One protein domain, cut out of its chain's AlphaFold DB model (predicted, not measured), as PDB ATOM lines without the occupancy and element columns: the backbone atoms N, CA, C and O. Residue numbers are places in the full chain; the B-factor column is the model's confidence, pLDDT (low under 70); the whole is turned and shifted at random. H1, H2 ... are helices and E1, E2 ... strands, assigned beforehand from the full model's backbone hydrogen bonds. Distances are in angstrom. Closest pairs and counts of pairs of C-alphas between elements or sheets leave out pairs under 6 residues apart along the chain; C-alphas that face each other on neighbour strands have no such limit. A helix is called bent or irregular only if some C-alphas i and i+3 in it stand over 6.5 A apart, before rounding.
ATOM      1  N   ILE A   6     248.313 267.998 272.132       95.94
ATOM      2  CA  ILE A   6     247.902 267.326 273.371       95.94
ATOM      3  C   ILE A   6     247.167 266.032 273.024       95.94
ATOM      4  O   ILE A   6     246.155 266.057 272.319       95.94
ATOM      5  N   PHE A   7     247.659 264.895 273.524       96.69
ATOM      6  CA  PHE A   7     246.938 263.624 273.437       96.69
ATOM      7  C   PHE A   7     245.707 263.664 274.343       96.69
ATOM      8  O   PHE A   7     245.806 263.954 275.533       96.69
ATOM      9  N   THR A   8     244.545 263.358 273.779       95.88
ATOM     10  CA  THR A   8     243.248 263.417 274.473       95.88
ATOM     11  C   THR A   8     242.561 262.060 274.570       95.88
ATOM     12  O   THR A   8     241.558 261.928 275.264       95.88
ATOM     13  N   SER A   9     243.071 261.049 273.867       96.44
ATOM     14  CA  SER A   9     242.558 259.679 273.887       96.44
ATOM     15  C   SER A   9     243.646 258.697 273.442       96.44
ATOM     16  O   SER A   9     244.774 259.092 273.147       96.44
ATOM     17  N   ASN A  10     243.306 257.411 273.368       96.19
ATOM     18  CA  ASN A  10     244.229 256.361 272.943       96.19
ATOM     19  C   ASN A  10     244.740 256.617 271.517       96.19
ATOM     20  O   ASN A  10     243.943 256.718 270.582       96.19
ATOM     21  N   TYR A  11     246.061 256.645 271.355       97.00
ATOM     22  CA  TYR A  11     246.763 256.704 270.075       97.00
ATOM     23  C   TYR A  11     247.649 255.458 269.977       97.00
ATOM     24  O   TYR A  11     248.731 255.417 270.564       97.00
ATOM     25  N   GLY A  12     247.148 254.405 269.332       96.56
ATOM     26  CA  GLY A  12     247.726 253.066 269.446       96.56
ATOM     27  C   GLY A  12     248.264 252.468 268.140       96.56
ATOM     28  O   GLY A  12     248.442 253.168 267.136       96.56
ATOM     29  N   PRO A  13     248.521 251.142 268.139       97.69
ATOM     30  CA  PRO A  13     249.035 250.398 266.988       97.69
ATOM     31  C   PRO A  13     248.175 250.507 265.723       97.69
ATOM     32  O   PRO A  13     248.672 250.284 264.620       97.69
ATOM     33  N   GLU A  14     246.902 250.886 265.847       97.56
ATOM     34  CA  GLU A  14     246.024 251.146 264.710       97.56
ATOM     35  C   GLU A  14     246.547 252.263 263.790       97.56
ATOM     36  O   GLU A  14     246.231 252.265 262.598       97.56
ATOM     37  N   ALA A  15     247.387 253.167 264.305       97.56
ATOM     38  CA  ALA A  15     248.026 254.226 263.527       97.56
ATOM     39  C   ALA A  15     249.259 253.746 262.734       97.56
ATOM     40  O   ALA A  15     249.727 254.459 261.850       97.56
ATOM     41  N   LEU A  16     249.785 252.544 263.005       98.12
ATOM     42  CA  LEU A  16     251.008 252.040 262.369       98.12
ATOM     43  C   LEU A  16     250.782 251.640 260.905       98.12
ATOM     44  O   LEU A  16     249.735 251.104 260.538       98.12
ATOM     45  N   GLY A  17     251.795 251.856 260.074       97.81
ATOM     46  CA  GLY A  17     251.835 251.476 258.663       97.81
ATOM     47  C   GLY A  17     253.247 251.640 258.104       97.81
ATOM     48  O   GLY A  17     254.141 252.113 258.806       97.81
ATOM     49  N   ASP A  18     253.452 251.266 256.845       98.12
ATOM     50  CA  ASP A  18     254.768 251.353 256.198       98.12
ATOM     51  C   ASP A  18     255.160 252.805 255.913       98.12
ATOM     52  O   ASP A  18     256.290 253.212 256.172       98.12
ATOM     53  N   LEU A  19     254.183 253.590 255.468       98.38
ATOM     54  CA  LEU A  19     254.223 255.041 255.347       98.38
ATOM     55  C   LEU A  19     252.846 255.595 255.721       98.38
ATOM     56  O   LEU A  19     251.834 255.186 255.141       98.38
ATOM     57  N   VAL A  20     252.812 256.486 256.705       98.56
ATOM     58  CA  VAL A  20     251.600 256.996 257.347       98.56
ATOM     59  C   VAL A  20     251.544 258.508 257.186       98.56
ATOM     60  O   VAL A  20     252.501 259.203 257.529       98.56
ATOM     61  N   ALA A  21     250.410 259.010 256.701       98.31
ATOM     62  CA  ALA A  21     250.151 260.437 256.544       98.31
ATOM     63  C   ALA A  21     248.891 260.863 257.307       98.31
ATOM     64  O   ALA A  21     247.914 260.117 257.370       98.31
ATOM     65  N   GLN A  22     248.891 262.076 257.853       98.50
ATOM     66  CA  GLN A  22     247.749 262.672 258.544       98.50
ATOM     67  C   GLN A  22     246.929 263.553 257.602       98.50
ATOM     68  O   GLN A  22     247.498 264.412 256.938       98.50
ATOM     69  N   LEU A  23     245.597 263.429 257.580       97.56
ATOM     70  CA  LEU A  23     244.745 264.427 256.917       97.56
ATOM     71  C   LEU A  23     244.703 265.739 257.699       97.56
ATOM     72  O   LEU A  23     244.475 265.741 258.908       97.56
ATOM     73  N   HIS A  24     244.836 266.864 257.002       97.00
ATOM     74  CA  HIS A  24     244.730 268.177 257.628       97.00
ATOM     75  C   HIS A  24     243.278 268.487 258.052       97.00
ATOM     76  O   HIS A  24     242.358 268.502 257.226       97.00
ATOM     77  N   SER A  25     243.069 268.812 259.334       95.44
ATOM     78  CA  SER A  25     241.752 269.079 259.947       95.44
ATOM     79  C   SER A  25     240.972 270.222 259.282       95.44
ATOM     80  O   SER A  25     239.762 270.133 259.109       95.44
ATOM     81  N   GLY A  26     241.657 271.272 258.825       93.88
ATOM     82  CA  GLY A  26     241.050 272.362 258.046       93.88
ATOM     83  C   GLY A  26     240.635 272.026 256.600       93.88
ATOM     84  O   GLY A  26     239.836 272.762 256.022       93.88
ATOM     85  N   TYR A  27     241.138 270.937 256.000       94.25
ATOM     86  CA  TYR A  27     240.993 270.682 254.554       94.25
ATOM     87  C   TYR A  27     240.406 269.313 254.180       94.25
ATOM     88  O   TYR A  27     240.095 269.100 253.010       94.25
ATOM     89  N   TYR A  28     240.181 268.400 255.129       92.88
ATOM     90  CA  TYR A  28     239.669 267.050 254.832       92.88
ATOM     91  C   TYR A  28     238.290 267.016 254.137       92.88
ATOM     92  O   TYR A  28     238.020 266.086 253.383       92.88
ATOM     93  N   LEU A  29     237.438 268.030 254.347       92.00
ATOM     94  CA  LEU A  29     236.159 268.208 253.632       92.00
ATOM     95  C   LEU A  29     236.234 269.249 252.506       92.00
ATOM     96  O   LEU A  29     235.244 269.505 251.819       92.00
ATOM     97  N   ALA A  30     237.381 269.904 252.332       91.19
ATOM     98  CA  ALA A  30     237.519 270.966 251.354       91.19
ATOM     99  C   ALA A  30     237.617 270.396 249.933       91.19
ATOM    100  O   ALA A  30     238.194 269.336 249.685       91.19
ATOM    101  N   ASN A  31     237.095 271.151 248.965       90.38
ATOM    102  CA  ASN A  31     237.349 270.871 247.559       90.38
ATOM    103  C   ASN A  31     238.856 271.004 247.276       90.38
ATOM    104  O   ASN A  31     239.466 271.978 247.709       90.38
ATOM    105  N   ARG A  32     239.426 270.092 246.480       86.31
ATOM    106  CA  ARG A  32     240.856 270.072 246.108       86.31
ATOM    107  C   ARG A  32     241.386 271.406 245.575       86.31
ATOM    108  O   ARG A  32     242.547 271.742 245.784       86.31
ATOM    109  N   LYS A  33     240.536 272.207 244.919       87.75
ATOM    110  CA  LYS A  33     240.890 273.557 244.443       87.75
ATOM    111  C   LYS A  33     241.246 274.531 245.575       87.75
ATOM    112  O   LYS A  33     241.916 275.519 245.314       87.75
ATOM    113  N   LYS A  34     240.795 274.259 246.803       90.88
ATOM    114  CA  LYS A  34     241.055 275.058 248.009       90.88
ATOM    115  C   LYS A  34     242.270 274.578 248.803       90.88
ATOM    116  O   LYS A  34     242.606 275.219 249.791       90.88
ATOM    117  N   TYR A  35     242.899 273.463 248.419       94.06
ATOM    118  CA  TYR A  35     244.108 273.011 249.100       94.06
ATOM    119  C   TYR A  35     245.218 274.029 248.878       94.06
ATOM    120  O   TYR A  35     245.450 274.421 247.724       94.06
ATOM    121  N   PRO A  36     245.919 274.436 249.942       94.62
ATOM    122  CA  PRO A  36     246.931 275.461 249.846       94.62
ATOM    123  C   PRO A  36     248.267 274.814 249.447       94.62
ATOM    124  O   PRO A  36     249.275 274.915 250.127       94.62
ATOM    125  N   LEU A  37     248.248 274.078 248.336       94.81
ATOM    126  CA  LEU A  37     249.433 273.461 247.749       94.81
ATOM    127  C   LEU A  37     250.336 274.533 247.146       94.81
ATOM    128  O   LEU A  37     249.839 275.557 246.677       94.81
ATOM    129  N   GLU A  38     251.626 274.237 247.043       96.38
ATOM    130  CA  GLU A  38     252.553 275.076 246.294       96.38
ATOM    131  C   GLU A  38     252.140 275.154 244.811       96.38
ATOM    132  O   GLU A  38     251.963 274.134 244.129       96.38
ATOM    133  N   ARG A  39     251.942 276.384 244.323       93.19
ATOM    134  CA  ARG A  39     251.464 276.700 242.964       93.19
ATOM    135  C   ARG A  39     252.515 277.383 242.104       93.19
ATOM    136  O   ARG A  39     252.303 277.467 240.897       93.19
ATOM    137  N   ASN A  40     253.618 277.841 242.685       95.50
ATOM    138  CA  ASN A  40     254.752 278.372 241.956       95.50
ATOM    139  C   ASN A  40     255.466 277.223 241.223       95.50
ATOM    140  O   ASN A  40     256.094 276.393 241.879       95.50
ATOM    141  N   PRO A  41     255.425 277.166 239.879       95.81
ATOM    142  CA  PRO A  41     256.058 276.088 239.119       95.81
ATOM    143  C   PRO A  41     257.590 276.079 239.225       95.81
ATOM    144  O   PRO A  41     258.215 275.108 238.805       95.81
ATOM    145  N   LEU A  42     258.202 277.144 239.757       96.81
ATOM    146  CA  LEU A  42     259.644 277.213 239.997       96.81
ATOM    147  C   LEU A  42     260.067 276.507 241.293       96.81
ATOM    148  O   LEU A  42     261.234 276.117 241.405       96.81
ATOM    149  N   SER A  43     259.137 276.329 242.240       98.06
ATOM    150  CA  SER A  43     259.380 275.577 243.470       98.06
ATOM    151  C   SER A  43     259.388 274.077 243.194       98.06
ATOM    152  O   SER A  43     258.539 273.533 242.482       98.06
ATOM    153  N   VAL A  44     260.317 273.374 243.829       97.44
ATOM    154  CA  VAL A  44     260.398 271.916 243.840       97.44
ATOM    155  C   VAL A  44     259.170 271.293 244.509       97.44
ATOM    156  O   VAL A  44     258.810 270.163 244.165       97.44
ATOM    157  N   ALA A  45     258.502 272.007 245.421       97.75
ATOM    158  CA  ALA A  45     257.278 271.562 246.083       97.75
ATOM    159  C   ALA A  45     256.014 271.681 245.211       97.75
ATOM    160  O   ALA A  45     254.946 271.258 245.650       97.75
ATOM    161  N   PHE A  46     256.105 272.214 243.987       97.19
ATOM    162  CA  PHE A  46     254.954 272.410 243.106       97.19
ATOM    163  C   PHE A  46     254.127 271.134 242.880       97.19
ATOM    164  O   PHE A  46     254.647 270.084 242.486       97.19
ATOM    165  N   ILE A  47     252.802 271.251 243.032       94.81
ATOM    166  CA  ILE A  47     251.855 270.174 242.719       94.81
ATOM    167  C   ILE A  47     250.751 270.689 241.783       94.81
ATOM    168  O   ILE A  47     249.981 271.586 242.151       94.81
ATOM    169  N   PRO A  48     250.569 270.067 240.601       90.38
ATOM    170  CA  PRO A  48     249.427 270.356 239.744       90.38
ATOM    171  C   PRO A  48     248.092 270.079 240.447       90.38
ATOM    172  O   PRO A  48     247.914 269.052 241.104       90.38
ATOM    173  N   SER A  49     247.115 270.971 240.283       80.56
ATOM    174  CA  SER A  49     245.835 270.944 241.014       80.56
ATOM    175  C   SER A  49     245.021 269.661 240.850       80.56
ATOM    176  O   SER A  49     244.277 269.299 241.757       80.56
ATOM    177  N   TRP A  50     245.180 268.953 239.734       83.31
ATOM    178  CA  TRP A  50     244.475 267.702 239.456       83.31
ATOM    179  C   TRP A  50     245.158 266.454 240.029       83.31
ATOM    180  O   TRP A  50     244.532 265.397 240.051       83.31
ATOM    181  N   LYS A  51     246.421 266.543 240.469       84.94
ATOM    182  CA  LYS A  51     247.183 265.376 240.946       84.94
ATOM    183  C   LYS A  51     246.971 265.058 242.426       84.94
ATOM    184  O   LYS A  51     247.085 263.901 242.812       84.94
ATOM    185  N   SER A  52     246.669 266.054 243.255       80.62
ATOM    186  CA  SER A  52     246.479 265.835 244.694       80.62
ATOM    187  C   SER A  52     245.090 265.280 244.999       80.62
ATOM    188  O   SER A  52     244.072 265.811 244.551       80.62
ATOM    189  N   THR A  53     245.060 264.202 245.784       82.38
ATOM    190  CA  THR A  53     243.820 263.590 246.277       82.38
ATOM    191  C   THR A  53     243.443 264.132 247.655       82.38
ATOM    192  O   THR A  53     242.259 264.366 247.892       82.38
ATOM    193  N   PHE A  54     244.438 264.388 248.508       93.94
ATOM    194  CA  PHE A  54     244.299 264.886 249.875       93.94
ATOM    195  C   PHE A  54     245.349 265.956 250.176       93.94
ATOM    196  O   PHE A  54     246.391 266.006 249.521       93.94
ATOM    197  N   TYR A  55     245.077 266.765 251.199       96.94
ATOM    198  CA  TYR A  55     246.061 267.649 251.810       96.94
ATOM    199  C   TYR A  55     246.497 267.077 253.160       96.94
ATOM    200  O   TYR A  55     245.668 266.892 254.063       96.94
ATOM    201  N   TYR A  56     247.780 266.737 253.257       97.81
ATOM    202  CA  TYR A  56     248.375 266.095 254.421       97.81
ATOM    203  C   TYR A  56     248.981 267.127 255.370       97.81
ATOM    204  O   TYR A  56     249.561 268.109 254.922       97.81
ATOM    205  N   HIS A  57     248.860 266.880 256.669       97.88
ATOM    206  CA  HIS A  57     249.331 267.772 257.723       97.88
ATOM    207  C   HIS A  57     250.796 267.482 258.085       97.88
ATOM    208  O   HIS A  57     251.132 266.344 258.414       97.88
ATOM    209  N   GLY A  58     251.642 268.512 258.108       97.12
ATOM    210  CA  GLY A  58     253.068 268.437 258.440       97.12
ATOM    211  C   GLY A  58     253.332 267.953 259.862       97.12
ATOM    212  O   GLY A  58     254.254 267.177 260.097       97.12
ATOM    213  N   ALA A  59     252.452 268.304 260.802       97.06
ATOM    214  CA  ALA A  59     252.657 267.941 262.202       97.06
ATOM    215  C   ALA A  59     252.652 266.446 262.513       97.06
ATOM    216  O   ALA A  59     253.142 266.073 263.573       97.06
ATOM    217  N   VAL A  60     252.065 265.579 261.682       97.69
ATOM    218  CA  VAL A  60     251.999 264.139 261.975       97.69
ATOM    219  C   VAL A  60     252.206 263.332 260.697       97.69
ATOM    220  O   VAL A  60     251.368 263.301 259.801       97.69
ATOM    221  N   PHE A  61     253.314 262.607 260.650       98.25
ATOM    222  CA  PHE A  61     253.604 261.577 259.660       98.25
ATOM    223  C   PHE A  61     254.514 260.527 260.303       98.25
ATOM    224  O   PHE A  61     255.162 260.783 261.322       98.25
ATOM    225  N   GLY A  62     254.527 259.323 259.744       98.06
ATOM    226  CA  GLY A  62     255.202 258.180 260.350       98.06
ATOM    227  C   GLY A  62     255.430 257.054 259.356       98.06
ATOM    228  O   GLY A  62     255.070 257.155 258.186       98.06
ATOM    229  N   GLY A  63     256.020 255.959 259.817       97.88
ATOM    230  CA  GLY A  63     256.230 254.784 258.985       97.88
ATOM    231  C   GLY A  63     257.404 253.938 259.440       97.88
ATOM    232  O   GLY A  63     257.994 254.174 260.497       97.88
ATOM    233  N   LYS A  64     257.779 252.967 258.607       98.38
ATOM    234  CA  LYS A  64     259.031 252.228 258.778       98.38
ATOM    235  C   LYS A  64     260.223 253.188 258.643       98.38
ATOM    236  O   LYS A  64     260.163 254.107 257.820       98.38
ATOM    237  N   PRO A  65     261.335 252.946 259.361       98.38
ATOM    238  CA  PRO A  65     262.514 253.811 259.312       98.38
ATOM    239  C   PRO A  65     263.033 254.091 257.898       98.38
ATOM    240  O   PRO A  65     263.410 255.217 257.600       98.38
ATOM    241  N   THR A  66     262.998 253.100 257.003       98.12
ATOM    242  CA  THR A  66     263.436 253.249 255.606       98.12
ATOM    243  C   THR A  66     262.554 254.215 254.810       98.12
ATOM    244  O   THR A  66     263.069 255.080 254.107       98.12
ATOM    245  N   HIS A  67     261.229 254.113 254.942       98.25
ATOM    246  CA  HIS A  67     260.297 255.033 254.288       98.25
ATOM    247  C   HIS A  67     260.400 256.445 254.864       98.25
ATOM    248  O   HIS A  67     260.388 257.411 254.103       98.25
ATOM    249  N   LEU A  68     260.552 256.571 256.186       97.50
ATOM    250  CA  LEU A  68     260.741 257.867 256.833       97.50
ATOM    251  C   LEU A  68     262.047 258.538 256.414       97.50
ATOM    252  O   LEU A  68     262.019 259.713 256.068       97.50
ATOM    253  N   ALA A  69     263.159 257.800 256.389       98.25
ATOM    254  CA  ALA A  69     264.448 258.324 255.948       98.25
ATOM    255  C   ALA A  69     264.387 258.833 254.502       98.25
ATOM    256  O   ALA A  69     264.894 259.914 254.207       98.25
ATOM    257  N   ASN A  70     263.716 258.096 253.611       98.31
ATOM    258  CA  ASN A  70     263.510 258.539 252.236       98.31
ATOM    259  C   ASN A  70     262.647 259.806 252.179       98.31
ATOM    260  O   ASN A  70     263.038 260.772 251.533       98.31
ATOM    261  N   LEU A  71     261.506 259.834 252.871       98.44
ATOM    262  CA  LEU A  71     260.616 260.996 252.891       98.44
ATOM    263  C   LEU A  71     261.338 262.253 253.387       98.44
ATOM    264  O   LEU A  71     261.286 263.288 252.722       98.44
ATOM    265  N   THR A  72     262.025 262.177 254.529       98.38
ATOM    266  CA  THR A  72     262.688 263.345 255.125       98.38
ATOM    267  C   THR A  72     263.878 263.807 254.294       98.38
ATOM    268  O   THR A  72     264.036 265.011 254.102       98.38
ATOM    269  N   SER A  73     264.659 262.882 253.725       98.44
ATOM    270  CA  SER A  73     265.767 263.225 252.822       98.44
ATOM    271  C   SER A  73     265.261 263.953 251.579       98.44
ATOM    272  O   SER A  73     265.790 265.001 251.220       98.44
ATOM    273  N   ARG A  74     264.173 263.469 250.967       98.44
ATOM    274  CA  ARG A  74     263.572 264.098 249.781       98.44
ATOM    275  C   ARG A  74     262.961 265.464 250.083       98.44
ATOM    276  O   ARG A  74     263.083 266.375 249.265       98.44
ATOM    277  N   CYS A  75     262.355 265.634 251.258       98.50
ATOM    278  CA  CYS A  75     261.882 266.947 251.700       98.50
ATOM    279  C   CYS A  75     263.052 267.918 251.895       98.50
ATOM    280  O   CYS A  75     263.006 269.026 251.369       98.50
ATOM    281  N   LEU A  76     264.119 267.492 252.578       98.62
ATOM    282  CA  LEU A  76     265.309 268.313 252.801       98.62
ATOM    283  C   LEU A  76     265.986 268.713 251.484       98.62
ATOM    284  O   LEU A  76     266.313 269.881 251.298       98.62
ATOM    285  N   GLU A  77     266.162 267.775 250.553       98.56
ATOM    286  CA  GLU A  77     266.696 268.056 249.217       98.56
ATOM    287  C   GLU A  77     265.865 269.121 248.491       98.56
ATOM    288  O   GLU A  77     266.428 270.057 247.924       98.56
ATOM    289  N   GLY A  78     264.534 269.011 248.548       98.31
ATOM    290  CA  GLY A  78     263.630 269.993 247.956       98.31
ATOM    291  C   GLY A  78     263.741 271.373 248.601       98.31
ATOM    292  O   GLY A  78     263.837 272.362 247.881       98.31
ATOM    293  N   ILE A  79     263.784 271.435 249.934       98.56
ATOM    294  CA  ILE A  79     263.941 272.687 250.688       98.56
ATOM    295  C   ILE A  79     265.268 273.365 250.331       98.56
ATOM    296  O   ILE A  79     265.312 274.567 250.078       98.56
ATOM    297  N   LEU A  80     266.367 272.604 250.290       98.44
ATOM    298  CA  LEU A  80     267.688 273.140 249.961       98.44
ATOM    299  C   LEU A  80     267.758 273.645 248.518       98.44
ATOM    300  O   LEU A  80     268.416 274.649 248.254       98.44
ATOM    301  N   GLU A  81     267.100 272.961 247.586       98.38
ATOM    302  CA  GLU A  81     267.048 273.380 246.188       98.38
ATOM    303  C   GLU A  81     266.195 274.642 245.994       98.38
ATOM    304  O   GLU A  81     266.631 275.560 245.299       98.38
ATOM    305  N   ASP A  82     265.043 274.746 246.657       98.38
ATOM    306  CA  ASP A  82     264.240 275.974 246.651       98.38
ATOM    307  C   ASP A  82     265.015 277.139 247.272       98.38
ATOM    308  O   ASP A  82     265.103 278.216 246.675       98.38
ATOM    309  N   LYS A  83     265.719 276.896 248.383       97.69
ATOM    310  CA  LYS A  83     266.571 277.905 249.020       97.69
ATOM    311  C   LYS A  83     267.683 278.408 248.096       97.69
ATOM    312  O   LYS A  83     267.930 279.611 248.050       97.69
ATOM    313  N   LYS A  84     268.332 277.533 247.313       97.94
ATOM    314  CA  LYS A  84     269.332 277.943 246.299       97.94
ATOM    315  C   LYS A  84     268.740 278.846 245.218       97.94
ATOM    316  O   LYS A  84     269.459 279.660 244.648       97.94
ATOM    317  N   ARG A  85     267.446 278.698 244.932       96.81
ATOM    318  CA  ARG A  85     266.701 279.507 243.959       96.81
ATOM    319  C   ARG A  85     266.101 280.775 244.572       96.81
ATOM    320  O   ARG A  85     265.433 281.516 243.860       96.81
ATOM    321  N   GLY A  86     266.320 281.024 245.867       97.00
ATOM    322  CA  GLY A  86     265.695 282.133 246.588       97.00
ATOM    323  C   GLY A  86     264.180 281.966 246.744       97.00
ATOM    324  O   GLY A  86     263.459 282.956 246.798       97.00
ATOM    325  N   ILE A  87     263.695 280.723 246.760       97.56
ATOM    326  CA  ILE A  87     262.284 280.373 246.909       97.56
ATOM    327  C   ILE A  87     262.089 279.735 248.284       97.56
ATOM    328  O   ILE A  87     262.888 278.911 248.721       97.56
ATOM    329  N   GLU A  88     260.994 280.088 248.943       97.62
ATOM    330  CA  GLU A  88     260.478 279.369 250.100       97.62
ATOM    331  C   GLU A  88     259.055 278.916 249.775       97.62
ATOM    332  O   GLU A  88     258.240 279.713 249.308       97.62
ATOM    333  N   ALA A  89     258.778 277.624 249.955       97.12
ATOM    334  CA  ALA A  89     257.460 277.078 249.665       97.12
ATOM    335  C   ALA A  89     256.405 277.648 250.628       97.12
ATOM    336  O   ALA A  89     256.683 277.866 251.808       97.12
ATOM    337  N   ILE A  90     255.177 277.840 250.141       96.81
ATOM    338  CA  ILE A  90     254.111 278.579 250.845       96.81
ATOM    339  C   ILE A  90     253.777 278.053 252.254       96.81
ATOM    340  O   ILE A  90     253.420 278.834 253.131       96.81
ATOM    341  N   TRP A  91     253.910 276.743 252.478       96.88
ATOM    342  CA  TRP A  91     253.797 276.110 253.800       96.88
ATOM    343  C   TRP A  91     255.055 275.319 254.146       96.88
ATOM    344  O   TRP A  91     254.961 274.182 254.597       96.88
ATOM    345  N   HIS A  92     256.223 275.891 253.852       97.31
ATOM    346  CA  HIS A  92     257.536 275.365 254.217       97.31
ATOM    347  C   HIS A  92     257.665 273.847 253.948       97.31
ATOM    348  O   HIS A  92     257.424 273.375 252.833       97.31
ATOM    349  N   ASP A  93     258.012 273.063 254.964       97.38
ATOM    350  CA  ASP A  93     258.165 271.611 254.924       97.38
ATOM    351  C   ASP A  93     256.863 270.858 254.599       97.38
ATOM    352  O   ASP A  93     256.910 269.872 253.858       97.38
ATOM    353  N   GLU A  94     255.696 271.337 255.044       98.31
ATOM    354  CA  GLU A  94     254.395 270.731 254.719       98.31
ATOM    355  C   GLU A  94     254.128 270.723 253.203       98.31
ATOM    356  O   GLU A  94     253.522 269.783 252.671       98.31
ATOM    357  N   SER A  95     254.641 271.717 252.472       98.12
ATOM    358  CA  SER A  95     254.546 271.748 251.005       98.12
ATOM    359  C   SER A  95     255.378 270.635 250.358       98.12
ATOM    360  O   SER A  95     254.878 269.906 249.495       98.12
ATOM    361  N   HIS A  96     256.621 270.439 250.810       98.50
ATOM    362  CA  HIS A  96     257.491 269.366 250.312       98.50
ATOM    363  C   HIS A  96     256.985 267.973 250.716       98.50
ATOM    364  O   HIS A  96     257.013 267.050 249.896       98.50
ATOM    365  N   LEU A  97     256.436 267.833 251.926       98.38
ATOM    366  CA  LEU A  97     255.770 266.618 252.395       98.38
ATOM    367  C   LEU A  97     254.621 266.227 251.458       98.38
ATOM    368  O   LEU A  97     254.560 265.095 250.970       98.38
ATOM    369  N   ASN A  98     253.717 267.169 251.169       97.94
ATOM    370  CA  ASN A  98     252.585 266.929 250.275       97.94
ATOM    371  C   ASN A  98     253.046 266.560 248.863       97.94
ATOM    372  O   ASN A  98     252.433 265.698 248.227       97.94
ATOM    373  N   ARG A  99     254.133 267.169 248.380       97.56
ATOM    374  CA  ARG A  99     254.725 266.862 247.074       97.56
ATOM    375  C   ARG A  99     255.230 265.425 247.022       97.56
ATOM    376  O   ARG A  99     254.848 264.697 246.106       97.56
ATOM    377  N   TYR A 100     256.001 264.995 248.020       97.81
ATOM    378  CA  TYR A 100     256.495 263.620 248.114       97.81
ATOM    379  C   TYR A 100     255.340 262.609 248.171       97.81
ATOM    380  O   TYR A 100     255.259 261.699 247.343       97.81
ATOM    381  N   LEU A 101     254.390 262.823 249.087       97.31
ATOM    382  CA  LEU A 101     253.268 261.908 249.317       97.31
ATOM    383  C   LEU A 101     252.257 261.856 248.167       97.31
ATOM    384  O   LEU A 101     251.475 260.914 248.082       97.31
ATOM    385  N   THR A 102     252.241 262.868 247.300       95.75
ATOM    386  CA  THR A 102     251.325 262.933 246.154       95.75
ATOM    387  C   THR A 102     251.974 262.432 244.868       95.75
ATOM    388  O   THR A 102     251.298 261.808 244.054       95.75
ATOM    389  N   LEU A 103     253.254 262.746 244.642       95.75
ATOM    390  CA  LEU A 103     253.905 262.554 243.342       95.75
ATOM    391  C   LEU A 103     254.946 261.434 243.319       95.75
ATOM    392  O   LEU A 103     255.218 260.918 242.239       95.75
ATOM    393  N   GLU A 104     255.537 261.084 244.460       95.38
ATOM    394  CA  GLU A 104     256.626 260.101 244.534       95.38
ATOM    395  C   GLU A 104     256.181 258.812 245.217       95.38
ATOM    396  O   GLU A 104     256.390 257.732 244.672       95.38
ATOM    397  N   HIS A 105     255.557 258.909 246.394       95.88
ATOM    398  CA  HIS A 105     255.185 257.730 247.166       95.88
ATOM    399  C   HIS A 105     253.883 257.946 247.932       95.88
ATOM    400  O   HIS A 105     253.857 258.597 248.975       95.88
ATOM    401  N   LEU A 106     252.798 257.336 247.450       96.25
ATOM    402  CA  LEU A 106     251.516 257.376 248.150       96.25
ATOM    403  C   LEU A 106     251.640 256.737 249.547       96.25
ATOM    404  O   LEU A 106     252.349 255.736 249.705       96.25
ATOM    405  N   PRO A 107     250.965 257.288 250.569       97.31
ATOM    406  CA  PRO A 107     250.967 256.698 251.898       97.31
ATOM    407  C   PRO A 107     250.224 255.356 251.898       97.31
ATOM    408  O   PRO A 107     249.150 255.221 251.315       97.31
ATOM    409  N   SER A 108     250.770 254.370 252.609       97.62
ATOM    410  CA  SER A 108     250.109 253.074 252.846       97.62
ATOM    411  C   SER A 108     248.911 253.181 253.795       97.62
ATOM    412  O   SER A 108     248.020 252.335 253.783       97.62
ATOM    413  N   LYS A 109     248.898 254.221 254.637       98.00
ATOM    414  CA  LYS A 109     247.835 254.508 255.595       98.00
ATOM    415  C   LYS A 109     247.643 256.011 255.716       98.00
ATOM    416  O   LYS A 109     248.604 256.766 255.846       98.00
ATOM    417  N   VAL A 110     246.383 256.422 255.712       98.12
ATOM    418  CA  VAL A 110     245.977 257.808 255.919       98.12
ATOM    419  C   VAL A 110     245.163 257.873 257.205       98.12
ATOM    420  O   VAL A 110     244.158 257.176 257.335       98.12
ATOM    421  N   LEU A 111     245.614 258.680 258.161       98.19
ATOM    422  CA  LEU A 111     244.911 258.901 259.418       98.19
ATOM    423  C   LEU A 111     243.799 259.935 259.223       98.19
ATOM    424  O   LEU A 111     243.986 260.958 258.556       98.19
ATOM    425  N   SER A 112     242.642 259.666 259.832       97.06
ATOM    426  CA  SER A 112     241.531 260.615 259.889       97.06
ATOM    427  C   SER A 112     241.942 261.877 260.669       97.06
ATOM    428  O   SER A 112     242.886 261.840 261.464       97.06
ATOM    429  N   PRO A 113     241.223 263.001 260.517       96.31
ATOM    430  CA  PRO A 113     241.466 264.202 261.319       96.31
ATOM    431  C   PRO A 113     241.388 264.001 262.842       96.31
ATOM    432  O   PRO A 113     241.904 264.823 263.589       96.31
ATOM    433  N   GLU A 114     240.787 262.908 263.322       96.56
ATOM    434  CA  GLU A 114     240.745 262.560 264.752       96.56
ATOM    435  C   GLU A 114     242.150 262.419 265.357       96.56
ATOM    436  O   GLU A 114     242.326 262.627 266.554       96.56
ATOM    437  N   TYR A 115     243.153 262.074 264.546       97.50
ATOM    438  CA  TYR A 115     244.544 261.891 264.966       97.50
ATOM    439  C   TYR A 115     245.368 263.186 264.951       97.50
ATOM    440  O   TYR A 115     246.541 263.141 265.308       97.50
ATOM    441  N   CYS A 116     244.785 264.323 264.554       96.94
ATOM    442  CA  CYS A 116     245.388 265.655 264.651       96.94
ATOM    443  C   CYS A 116     244.306 266.728 264.432       96.94
ATOM    444  O   CYS A 116     244.065 267.172 263.304       96.94
ATOM    445  N   TRP A 117     243.619 267.120 265.505       96.44
ATOM    446  CA  TRP A 117     242.428 267.964 265.426       96.44
ATOM    447  C   TRP A 117     242.669 269.417 265.850       96.44
ATOM    448  O   TRP A 117     243.362 269.693 266.827       96.44
ATOM    449  N   ASP A 118     242.033 270.356 265.150       93.69
ATOM    450  CA  ASP A 118     241.965 271.754 265.577       93.69
ATOM    451  C   ASP A 118     240.733 271.952 266.473       93.69
ATOM    452  O   ASP A 118     239.600 271.858 266.003       93.69
ATOM    453  N   ASN A 119     240.951 272.264 267.754       86.56
ATOM    454  CA  ASN A 119     239.893 272.444 268.758       86.56
ATOM    455  C   ASN A 119     238.899 273.579 268.439       86.56
ATOM    456  O   ASN A 119     237.867 273.694 269.095       86.56
ATOM    457  N   ARG A 120     239.180 274.421 267.437       85.25
ATOM    458  CA  ARG A 120     238.238 275.432 266.927       85.25
ATOM    459  C   ARG A 120     237.149 274.832 266.028       85.25
ATOM    460  O   ARG A 120     236.195 275.525 265.682       85.25
ATOM    461  N   LEU A 121     237.299 273.573 265.616       86.38
ATOM    462  CA  LEU A 121     236.378 272.850 264.742       86.38
ATOM    463  C   LEU A 121     235.448 271.915 265.541       86.38
ATOM    464  O   LEU A 121     235.635 271.662 266.725       86.38
ATOM    465  N   TRP A 122     234.423 271.381 264.874       83.88
ATOM    466  CA  TRP A 122     233.223 270.813 265.509       83.88
ATOM    467  C   TRP A 122     233.294 269.339 265.962       83.88
ATOM    468  O   TRP A 122     232.332 268.844 266.556       83.88
ATOM    469  N   LEU A 123     234.369 268.604 265.668       83.00
ATOM    470  CA  LEU A 123     234.451 267.174 265.978       83.00
ATOM    471  C   LEU A 123     234.631 266.965 267.482       83.00
ATOM    472  O   LEU A 123     235.535 267.525 268.094       83.00
ATOM    473  N   ARG A 124     233.766 266.136 268.073       79.06
ATOM    474  CA  ARG A 124     233.729 265.908 269.528       79.06
ATOM    475  C   ARG A 124     234.722 264.862 270.025       79.06
ATOM    476  O   ARG A 124     235.062 264.875 271.200       79.06
ATOM    477  N   TYR A 125     235.135 263.933 269.165       87.50
ATOM    478  CA  TYR A 125     236.079 262.878 269.516       87.50
ATOM    479  C   TYR A 125     237.355 263.042 268.697       87.50
ATOM    480  O   TYR A 125     237.320 263.029 267.471       87.50
ATOM    481  N   HIS A 126     238.480 263.186 269.390       92.12
ATOM    482  CA  HIS A 126     239.809 263.240 268.801       92.12
ATOM    483  C   HIS A 126     240.814 262.584 269.752       92.12
ATOM    484  O   HIS A 126     240.648 262.580 270.975       92.12
ATOM    485  N   LYS A 127     241.857 261.994 269.174       96.38
ATOM    486  CA  LYS A 127     242.959 261.318 269.866       96.38
ATOM    487  C   LYS A 127     244.107 262.271 270.174       96.38
ATOM    488  O   LYS A 127     244.782 262.100 271.185       96.38
ATOM    489  N   LEU A 128     244.289 263.282 269.331       96.69
ATOM    490  CA  LEU A 128     245.315 264.312 269.447       96.69
ATOM    491  C   LEU A 128     244.723 265.637 268.974       96.69
ATOM    492  O   LEU A 128     244.066 265.677 267.932       96.69
ATOM    493  N   SER A 129     244.946 266.713 269.721       95.62
ATOM    494  CA  SER A 129     244.465 268.044 269.355       95.62
ATOM    495  C   SER A 129     245.546 269.109 269.474       95.62
ATOM    496  O   SER A 129     246.530 268.947 270.192       95.62
ATOM    497  N   TRP A 130     245.388 270.206 268.741       93.50
ATOM    498  CA  TRP A 130     246.319 271.325 268.792       93.50
ATOM    499  C   TRP A 130     246.214 272.034 270.142       93.50
ATOM    500  O   TRP A 130     245.118 272.400 270.582       93.50
ATOM    501  N   ALA A 131     247.362 272.282 270.773       91.19
ATOM    502  CA  ALA A 131     247.425 273.171 271.923       91.19
ATOM    503  C   ALA A 131     247.040 274.602 271.507       91.19
ATOM    504  O   ALA A 131     247.137 274.985 270.334       91.19
ATOM    505  N   GLN A 132     246.617 275.413 272.478       87.38
ATOM    506  CA  GLN A 132     246.314 276.820 272.238       87.38
ATOM    507  C   GLN A 132     247.553 277.538 271.687       87.38
ATOM    508  O   GLN A 132     248.606 277.571 272.323       87.38
ATOM    509  N   LYS A 133     247.423 278.123 270.494       85.50
ATOM    510  CA  LYS A 133     248.528 278.804 269.818       85.50
ATOM    511  C   LYS A 133     248.672 280.233 270.342       85.50
ATOM    512  O   LYS A 133     247.687 280.963 270.434       85.50
ATOM    513  N   ASN A 134     249.903 280.636 270.644       85.69
ATOM    514  CA  ASN A 134     250.255 282.014 270.989       85.69
ATOM    515  C   ASN A 134     251.568 282.401 270.291       85.69
ATOM    516  O   ASN A 134     252.607 282.537 270.931       85.69
ATOM    517  N   TYR A 135     251.515 282.493 268.958       84.06
ATOM    518  CA  TYR A 135     252.707 282.634 268.116       84.06
ATOM    519  C   TYR A 135     253.544 283.874 268.444       84.06
ATOM    520  O   TYR A 135     254.763 283.792 268.382       84.06
ATOM    521  N   GLU A 136     252.920 284.973 268.875       83.69
ATOM    522  CA  GLU A 136     253.617 286.202 269.289       83.69
ATOM    523  C   GLU A 136     254.548 285.990 270.489       83.69
ATOM    524  O   GLU A 136     255.565 286.663 270.616       83.69
ATOM    525  N   LYS A 137     254.210 285.053 271.384       84.94
ATOM    526  CA  LYS A 137     255.020 284.740 272.571       84.94
ATOM    527  C   LYS A 137     255.972 283.569 272.359       84.94
ATOM    528  O   LYS A 137     256.907 283.410 273.136       84.94
ATOM    529  N   THR A 138     255.700 282.717 271.372       85.12
ATOM    530  CA  THR A 138     256.431 281.457 271.170       85.12
ATOM    531  C   THR A 138     257.359 281.470 269.965       85.12
ATOM    532  O   THR A 138     258.141 280.533 269.806       85.12
TER     533      THR A 138
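Overview. This is residues 6 to 138 of the 149 residues of the protein "(mimic poison frog) hypothetical protein" of Ranitomeya imitator (mimic poison frog) (UniProt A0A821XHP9). A small, bent three-stranded sheet has two helices crossing steeply on it: H2 over its strand E2, and the longer H1 meeting the sheet near its first residues. Long unnamed stretches loop around this core, E4 pairs with the first printed residues away from the sheet, and residues 133 to 138, with H3, stick out. The printed part has 133 residues, with elements in the order E1, E2, H1, H2, E3, E4, H3; the sheet, E2 E1 E3, is mixed. The class is mixed, helices and strands, with under half of the residues in named elements. The whole is compact, radius of gyration of the C-alphas 15.2 A, spanning 43 by 36 by 32 A.

Arrangement. Residues 6 to 7 pair antiparallel with residues 128 to 129 of E4, residues 128 to 130. E1, residues 19 to 23, and E2, residues 56 to 63, form an antiparallel hairpin, with N 20 and O 62 2.8 A apart. E2 bends by 103 degrees at residue 59. E3, residues 109 to 111, is parallel to E1, with N 111 and O 21 2.8 A apart. H1, residues 65 to 84, and H2, residues 92 to 103, make two layers with the sheet, helices on one face. They touch at Cys 75 and His 96, closest C-alphas 5.2 A apart, opposite ways at a steep tilt of 60 degrees. H2 lies over E2, height 8.3 A. Every O i to N i+4 pair is within hydrogen-bond range in H1, 7 of 8 in H2; H3, residues 135 to 138, is too short for one.

Along the chain. E1 begins at C-alpha 19 (254.223, 255.041, 255.347). H1 is 28.3 A long, H2 17.2 A, E2 14.5 A and E1 13.4 A. H3 ends at C-alpha 138 (256.431, 281.457, 271.170).

Size, cuts and confidence. The printed part has no cut. The links E1 to E2 and E3 to E4 are long. No printed residue is under 70 in pLDDT.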